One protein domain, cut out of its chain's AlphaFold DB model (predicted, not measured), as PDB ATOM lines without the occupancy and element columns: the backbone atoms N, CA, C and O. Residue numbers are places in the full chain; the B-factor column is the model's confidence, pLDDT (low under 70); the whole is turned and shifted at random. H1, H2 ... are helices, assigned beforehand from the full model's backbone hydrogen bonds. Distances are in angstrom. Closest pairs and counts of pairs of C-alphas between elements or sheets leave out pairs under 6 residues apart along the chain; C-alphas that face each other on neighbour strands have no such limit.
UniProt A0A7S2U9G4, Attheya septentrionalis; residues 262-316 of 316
ATOM      1  N   LYS A 262     184.533 190.727 130.787       59.31
ATOM      2  CA  LYS A 262     185.133 192.020 131.100       59.31
ATOM      3  C   LYS A 262     185.575 192.004 132.565       59.31
ATOM      4  O   LYS A 262     184.734 192.000 133.460       59.31
ATOM      5  N   GLY A 263     186.886 191.996 132.794       62.28
ATOM      6  CA  GLY A 263     187.457 192.172 134.126       62.28
ATOM      7  C   GLY A 263     187.201 193.574 134.691       62.28
ATOM      8  O   GLY A 263     186.798 194.496 133.978       62.28
ATOM      9  N   ASN A 264     187.467 193.744 135.987       68.88
ATOM     10  CA  ASN A 264     187.382 195.052 136.652       68.88
ATOM     11  C   ASN A 264     188.536 195.987 136.259       68.88
ATOM     12  O   ASN A 264     188.417 197.206 136.388       68.88
ATOM     13  N   GLU A 265     189.646 195.425 135.778       72.69
ATOM     14  CA  GLU A 265     190.790 196.195 135.305       72.69
ATOM     15  C   GLU A 265     190.550 196.748 133.899       72.69
ATOM     16  O   GLU A 265     189.989 196.098 133.016       72.69
ATOM     17  N   ASP A 266     191.010 197.976 133.685       76.38
ATOM     18  CA  ASP A 266     191.084 198.546 132.354       76.38
ATOM     19  C   ASP A 266     192.319 198.032 131.606       76.38
ATOM     20  O   ASP A 266     193.434 198.522 131.793       76.38
ATOM     21  N   GLU A 267     192.123 197.055 130.724       79.69
ATOM     22  CA  GLU A 267     193.207 196.505 129.909       79.69
ATOM     23  C   GLU A 267     193.619 197.423 128.744       79.69
ATOM     24  O   GLU A 267     194.633 197.150 128.105       79.69
ATOM     25  N   TRP A 268     192.906 198.531 128.481       84.62
ATOM     26  CA  TRP A 268     193.159 199.402 127.324       84.62
ATOM     27  C   TRP A 268     194.606 199.901 127.261       84.62
ATOM     28  O   TRP A 268     195.280 199.788 126.238       84.62
ATOM     29  N   THR A 269     195.134 200.380 128.388       85.31
ATOM     30  CA  THR A 269     196.514 200.887 128.456       85.31
ATOM     31  C   THR A 269     197.554 199.781 128.240       85.31
ATOM     32  O   THR A 269     198.632 200.051 127.709       85.31
ATOM     33  N   ARG A 270     197.263 198.536 128.648       84.31
ATOM     34  CA  ARG A 270     198.121 197.375 128.351       84.31
ATOM     35  C   ARG A 270     198.040 197.020 126.873       84.31
ATOM     36  O   ARG A 270     199.075 196.881 126.234       84.31
ATOM     37  N   PHE A 271     196.832 196.964 126.329       81.75
ATOM     38  CA  PHE A 271     196.577 196.662 124.931       81.75
ATOM     39  C   PHE A 271     197.289 197.641 123.976       81.75
ATOM     40  O   PHE A 271     197.945 197.214 123.030       81.75
ATOM     41  N   LEU A 272     197.297 198.947 124.267       86.56
ATOM     42  CA  LEU A 272     198.051 199.938 123.481       86.56
ATOM     43  C   LEU A 272     199.582 199.760 123.536       86.56
ATOM     44  O   LEU A 272     200.304 200.336 122.717       86.56
ATOM     45  N   LYS A 273     200.105 198.964 124.473       88.81
ATOM     46  CA  LYS A 273     201.533 198.623 124.582       88.81
ATOM     47  C   LYS A 273     201.882 197.288 123.920       88.81
ATOM     48  O   LYS A 273     203.055 196.931 123.894       88.81
ATOM     49  N   GLU A 274     200.897 196.580 123.369       85.56
ATOM     50  CA  GLU A 274     201.123 195.335 122.636       85.56
ATOM     51  C   GLU A 274     201.931 195.558 121.352       85.56
ATOM     52  O   GLU A 274     202.141 196.688 120.891       85.56
ATOM     53  N   ASN A 275     202.398 194.454 120.768       86.44
ATOM     54  CA  ASN A 275     203.154 194.484 119.521       86.44
ATOM     55  C   ASN A 275     202.292 194.915 118.317       86.44
ATOM     56  O   ASN A 275     201.061 194.822 118.329       86.44
ATOM     57  N   ASP A 276     202.967 195.343 117.252       86.25
ATOM     58  CA  ASP A 276     202.316 195.883 116.057       86.25
ATOM     59  C   ASP A 276     201.425 194.863 115.349       86.25
ATOM     60  O   ASP A 276     200.410 195.246 114.784       86.25
ATOM     61  N   THR A 277     201.720 193.562 115.436       75.19
ATOM     62  CA  THR A 277     200.861 192.515 114.861       75.19
ATOM     63  C   THR A 277     199.495 192.464 115.546       75.19
ATOM     64  O   THR A 277     198.468 192.361 114.878       75.19
ATOM     65  N   ILE A 278     199.459 192.567 116.878       73.69
ATOM     66  CA  ILE A 278     198.208 192.598 117.652       73.69
ATOM     67  C   ILE A 278     197.443 193.896 117.381       73.69
ATOM     68  O   ILE A 278     196.226 193.864 117.189       73.69
ATOM     69  N   LYS A 279     198.148 195.031 117.325       82.44
ATOM     70  CA  LYS A 279     197.539 196.328 117.005       82.44
ATOM     71  C   LYS A 279     196.968 196.345 115.595       82.44
ATOM     72  O   LYS A 279     195.826 196.745 115.411       82.44
ATOM     73  N   GLN A 280     197.718 195.852 114.614       82.25
ATOM     74  CA  GLN A 280     197.260 195.706 113.237       82.25
ATOM     75  C   GLN A 280     196.014 194.821 113.173       82.25
ATOM     76  O   GLN A 280     195.023 195.216 112.569       82.25
ATOM     77  N   TRP A 281     196.017 193.672 113.858       79.69
ATOM     78  CA  TRP A 281     194.837 192.809 113.937       79.69
ATOM     79  C   TRP A 281     193.609 193.545 114.486       79.69
ATOM     80  O   TRP A 281     192.514 193.364 113.965       79.69
ATOM     81  N   ALA A 282     193.769 194.387 115.507       81.19
ATOM     82  CA  ALA A 282     192.652 195.149 116.057       81.19
ATOM     83  C   ALA A 282     192.196 196.305 115.155       81.19
ATOM     84  O   ALA A 282     190.997 196.560 115.059       81.19
ATOM     85  N   ASN A 283     193.127 196.977 114.477       82.19
ATOM     86  CA  ASN A 283     192.833 198.080 113.562       82.19
ATOM     87  C   ASN A 283     192.156 197.600 112.270       82.19
ATOM     88  O   ASN A 283     191.239 198.244 111.762       82.19
ATOM     89  N   GLU A 284     192.619 196.470 111.735       82.69
ATOM     90  CA  GLU A 284     192.277 195.970 110.396       82.69
ATOM     91  C   GLU A 284     191.386 194.717 110.432       82.69
ATOM     92  O   GLU A 284     190.953 194.218 109.389       82.69
ATOM     93  N   GLY A 285     191.098 194.200 111.628       73.38
ATOM     94  CA  GLY A 285     190.238 193.045 111.847       73.38
ATOM     95  C   GLY A 285     188.852 193.243 111.236       73.38
ATOM     96  O   GLY A 285     188.191 194.267 111.418       73.38
ATOM     97  N   LYS A 286     188.383 192.246 110.481       68.75
ATOM     98  CA  LYS A 286     187.025 192.268 109.925       68.75
ATOM     99  C   LYS A 286     186.020 191.842 110.993       68.75
ATOM    100  O   LYS A 286     186.170 190.789 111.611       68.75
ATOM    101  N   ALA A 287     184.974 192.647 111.175       67.56
ATOM    102  CA  ALA A 287     183.810 192.287 111.981       67.56
ATOM    103  C   ALA A 287     182.983 191.250 111.220       67.56
ATOM    104  O   ALA A 287     182.263 191.588 110.286       67.56
ATOM    105  N   GLU A 288     183.126 189.981 111.583       68.06
ATOM    106  CA  GLU A 288     182.375 188.894 110.943       68.06
ATOM    107  C   GLU A 288     181.033 188.605 111.642       68.06
ATOM    108  O   GLU A 288     180.245 187.805 111.143       68.06
ATOM    109  N   SER A 289     180.762 189.282 112.765       65.69
ATOM    110  CA  SER A 289     179.513 189.224 113.534       65.69
ATOM    111  C   SER A 289     179.018 190.636 113.841       65.69
ATOM    112  O   SER A 289     179.819 191.546 114.057       65.69
ATOM    113  N   LEU A 290     177.695 190.809 113.872       63.88
ATOM    114  CA  LEU A 290     177.059 192.072 114.260       63.88
ATOM    115  C   LEU A 290     177.131 192.310 115.776       63.88
ATOM    116  O   LEU A 290     177.065 193.452 116.221       63.88
ATOM    117  N   LEU A 291     177.306 191.240 116.556       64.69
ATOM    118  CA  LEU A 291     177.358 191.259 118.021       64.69
ATOM    119  C   LEU A 291     178.749 191.595 118.574       64.69
ATOM    120  O   LEU A 291     178.909 191.762 119.781       64.69
ATOM    121  N   ARG A 292     179.765 191.696 117.709       66.44
ATOM    122  CA  ARG A 292     181.122 192.098 118.082       66.44
ATOM    123  C   ARG A 292     181.648 193.154 117.105       66.44
ATOM    124  O   ARG A 292     181.893 192.815 115.945       66.44
ATOM    125  N   PRO A 293     181.919 194.397 117.548       59.09
ATOM    126  CA  PRO A 293     182.620 195.359 116.709       59.09
ATOM    127  C   PRO A 293     184.002 194.793 116.361       59.09
ATOM    128  O   PRO A 293     184.816 194.487 117.226       59.09
ATOM    129  N   GLY A 294     184.248 194.556 115.076       59.88
ATOM    130  CA  GLY A 294     185.449 193.839 114.627       59.88
ATOM    131  C   GLY A 294     186.715 194.673 114.556       59.88
ATOM    132  O   GLY A 294     187.773 194.101 114.319       59.88
ATOM    133  N   ARG A 295     186.613 195.987 114.770       74.00
ATOM    134  CA  ARG A 295     187.756 196.894 114.764       74.00
ATOM    135  C   ARG A 295     187.763 197.762 116.008       74.00
ATOM    136  O   ARG A 295     186.731 198.313 116.387       74.00
ATOM    137  N   VAL A 296     188.940 197.903 116.594       81.75
ATOM    138  CA  VAL A 296     189.226 198.853 117.663       81.75
ATOM    139  C   VAL A 296     190.467 199.612 117.232       81.75
ATOM    140  O   VAL A 296     191.528 199.008 117.082       81.75
ATOM    141  N   SER A 297     190.323 200.916 116.997       86.69
ATOM    142  CA  SER A 297     191.460 201.719 116.564       86.69
ATOM    143  C   SER A 297     192.435 201.931 117.714       86.69
ATOM    144  O   SER A 297     192.078 202.475 118.754       86.69
ATOM    145  N   THR A 298     193.689 201.541 117.531       88.00
ATOM    146  CA  THR A 298     194.761 201.766 118.503       88.00
ATOM    147  C   THR A 298     195.382 203.158 118.383       88.00
ATOM    148  O   THR A 298     196.300 203.464 119.137       88.00
ATOM    149  N   ILE A 299     194.952 203.966 117.406       88.62
ATOM    150  CA  ILE A 299     195.493 205.308 117.137       88.62
ATOM    151  C   ILE A 299     194.566 206.379 117.717       88.62
ATOM    152  O   ILE A 299     195.022 207.255 118.446       88.62
ATOM    153  N   ASP A 300     193.275 206.295 117.406       89.75
ATOM    154  CA  ASP A 300     192.249 207.279 117.775       89.75
ATOM    155  C   ASP A 300     191.057 206.674 118.536       89.75
ATOM    156  O   ASP A 300     190.137 207.400 118.910       89.75
ATOM    157  N   GLY A 301     191.071 205.363 118.800       85.19
ATOM    158  CA  GLY A 301     190.019 204.699 119.565       85.19
ATOM    159  C   GLY A 301     190.079 204.997 121.061       85.19
ATOM    160  O   GLY A 301     191.109 205.376 121.627       85.19
ATOM    161  N   LEU A 302     188.942 204.799 121.718       86.69
ATOM    162  CA  LEU A 302     188.761 204.987 123.150       86.69
ATOM    163  C   LEU A 302     188.631 203.635 123.863       86.69
ATOM    164  O   LEU A 302     188.245 202.622 123.282       86.69
ATOM    165  N   ASN A 303     188.860 203.629 125.179       81.94
ATOM    166  CA  ASN A 303     188.627 202.451 126.023       81.94
ATOM    167  C   ASN A 303     187.195 201.892 125.866       81.94
ATOM    168  O   ASN A 303     186.987 200.681 125.861       81.94
ATOM    169  N   SER A 304     186.191 202.756 125.681       79.81
ATOM    170  CA  SER A 304     184.811 202.326 125.417       79.81
ATOM    171  C   SER A 304     184.683 201.432 124.180       79.81
ATOM    172  O   SER A 304     183.905 200.479 124.210       79.81
ATOM    173  N   ASP A 305     185.477 201.687 123.139       76.19
ATOM    174  CA  ASP A 305     185.435 200.945 121.875       76.19
ATOM    175  C   ASP A 305     186.014 199.536 122.061       76.19
ATOM    176  O   ASP A 305     185.461 198.551 121.572       76.19
ATOM    177  N   TYR A 306     187.076 199.421 122.863       72.81
ATOM    178  CA  TYR A 306     187.625 198.141 123.317       72.81
ATOM    179  C   TYR A 306     186.674 197.392 124.251       72.81
ATOM    180  O   TYR A 306     186.506 196.179 124.163       72.81
ATOM    181  N   ARG A 307     185.990 198.102 125.147       68.56
ATOM    182  CA  ARG A 307     185.046 197.472 126.076       68.56
ATOM    183  C   ARG A 307     183.854 196.847 125.369       68.56
ATOM    184  O   ARG A 307     183.336 195.876 125.900       68.56
ATOM    185  N   ALA A 308     183.454 197.346 124.200       61.69
ATOM    186  CA  ALA A 308     182.395 196.745 123.390       61.69
ATOM    187  C   ALA A 308     182.809 195.420 122.719       61.69
ATOM    188  O   ALA A 308     181.943 194.668 122.277       61.69
ATOM    189  N   VAL A 309     184.111 195.102 122.651       59.25
ATOM    190  CA  VAL A 309     184.593 193.789 122.177       59.25
ATOM    191  C   VAL A 309     184.717 192.746 123.289       59.25
ATOM    192  O   VAL A 309     185.005 191.581 123.006       59.25
ATOM    193  N   MET A 310     184.504 193.163 124.538       60.03
ATOM    194  CA  MET A 310     184.439 192.306 125.716       60.03
ATOM    195  C   MET A 310     182.992 192.239 126.200       60.03
ATOM    196  O   MET A 310     182.263 193.227 126.166       60.03
ATOM    197  N   THR A 311     182.554 191.086 126.685       52.44
ATOM    198  CA  THR A 311     181.197 190.945 127.209       52.44
ATOM    199  C   THR A 311     181.240 191.126 128.720       52.44
ATOM    200  O   THR A 311     181.969 190.426 129.425       52.44
ATOM    201  N   TYR A 312     180.476 192.087 129.240       51.41
ATOM    202  CA  TYR A 312     180.306 192.222 130.682       51.41
ATOM    203  C   TYR A 312     179.382 191.114 131.176       51.41
ATOM    204  O   TYR A 312     178.176 191.154 130.944       51.41
ATOM    205  N   VAL A 313     179.963 190.127 131.851       47.44
ATOM    206  CA  VAL A 313     179.204 189.203 132.686       47.44
ATOM    207  C   VAL A 313     178.989 189.953 133.993       47.44
ATOM    208  O   VAL A 313     179.847 189.937 134.871       47.44
ATOM    209  N   GLY A 314     177.900 190.722 134.078       46.44
ATOM    210  CA  GLY A 314     177.424 191.190 135.381       46.44
ATOM    211  C   GLY A 314     177.191 189.987 136.291       46.44
ATOM    212  O   GLY A 314     177.110 188.873 135.785       46.44
ATOM    213  N   SER A 315     177.129 190.204 137.606       37.47
ATOM    214  CA  SER A 315     176.880 189.144 138.591       37.47
ATOM    215  C   SER A 315     175.700 188.266 138.155       37.47
ATOM    216  O   SER A 315     174.550 188.692 138.286       37.47
ATOM    217  N   LEU A 316     176.020 187.108 137.570       35.56
ATOM    218  CA  LEU A 316     175.122 185.973 137.394       35.56
ATOM    219  C   LEU A 316     174.815 185.382 138.769       35.56
ATOM    220  O   LEU A 316     175.733 185.412 139.625       35.56
TER     221      LEU A 316
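This is residues 262 to 316 of the 316 residues of a protein of Attheya septentrionalis (UniProt A0A7S2U9G4). There is little regular structure here: three short helices sit along a chain that is mostly loop, with H1 near H3 and a long loop, residues 285 to 302, leading from H2 back to H3. The printed part has 55 residues, of which H1, H2 and H3, in that order, hold 18; it is all helix, with no named strand. It is compact, with a radius of gyration of the C-alphas of 11.6 A, and spans 36 by 25 by 17 A.

Start at H1, residues 268 to 271, then follow a tight link to H2, residues 276 to 284. They are close but not clearly touching; their closest C-alphas, Phe 271 and Lys 279, are 8.0 A apart. Further on comes H3, residues 303 to 307, apart from H2. H1 and H3 are close but not clearly touching; their closest C-alphas, Trp 268 and Asn 303, are 5.6 A apart. In H2 and H3 every O i to N i+4 pair is within hydrogen-bond range; H1 is too short for such a pair.

Find C-alpha 268 at (193.159, 199.402, 127.324), where H1 begins; it measures 5.0 A. H2 measures 11.5 A. H3, 6.1 A long, ends at C-alpha 307, (185.046, 197.472, 126.076).

The C-alphas farthest apart, Asp 276 and Leu 316, are 36.0 A apart. The printed part has no cut; the link from H2 to H3 is long. Look for pLDDT under 70 at residues 262 to 264, 286 to 294 and 307 to 316.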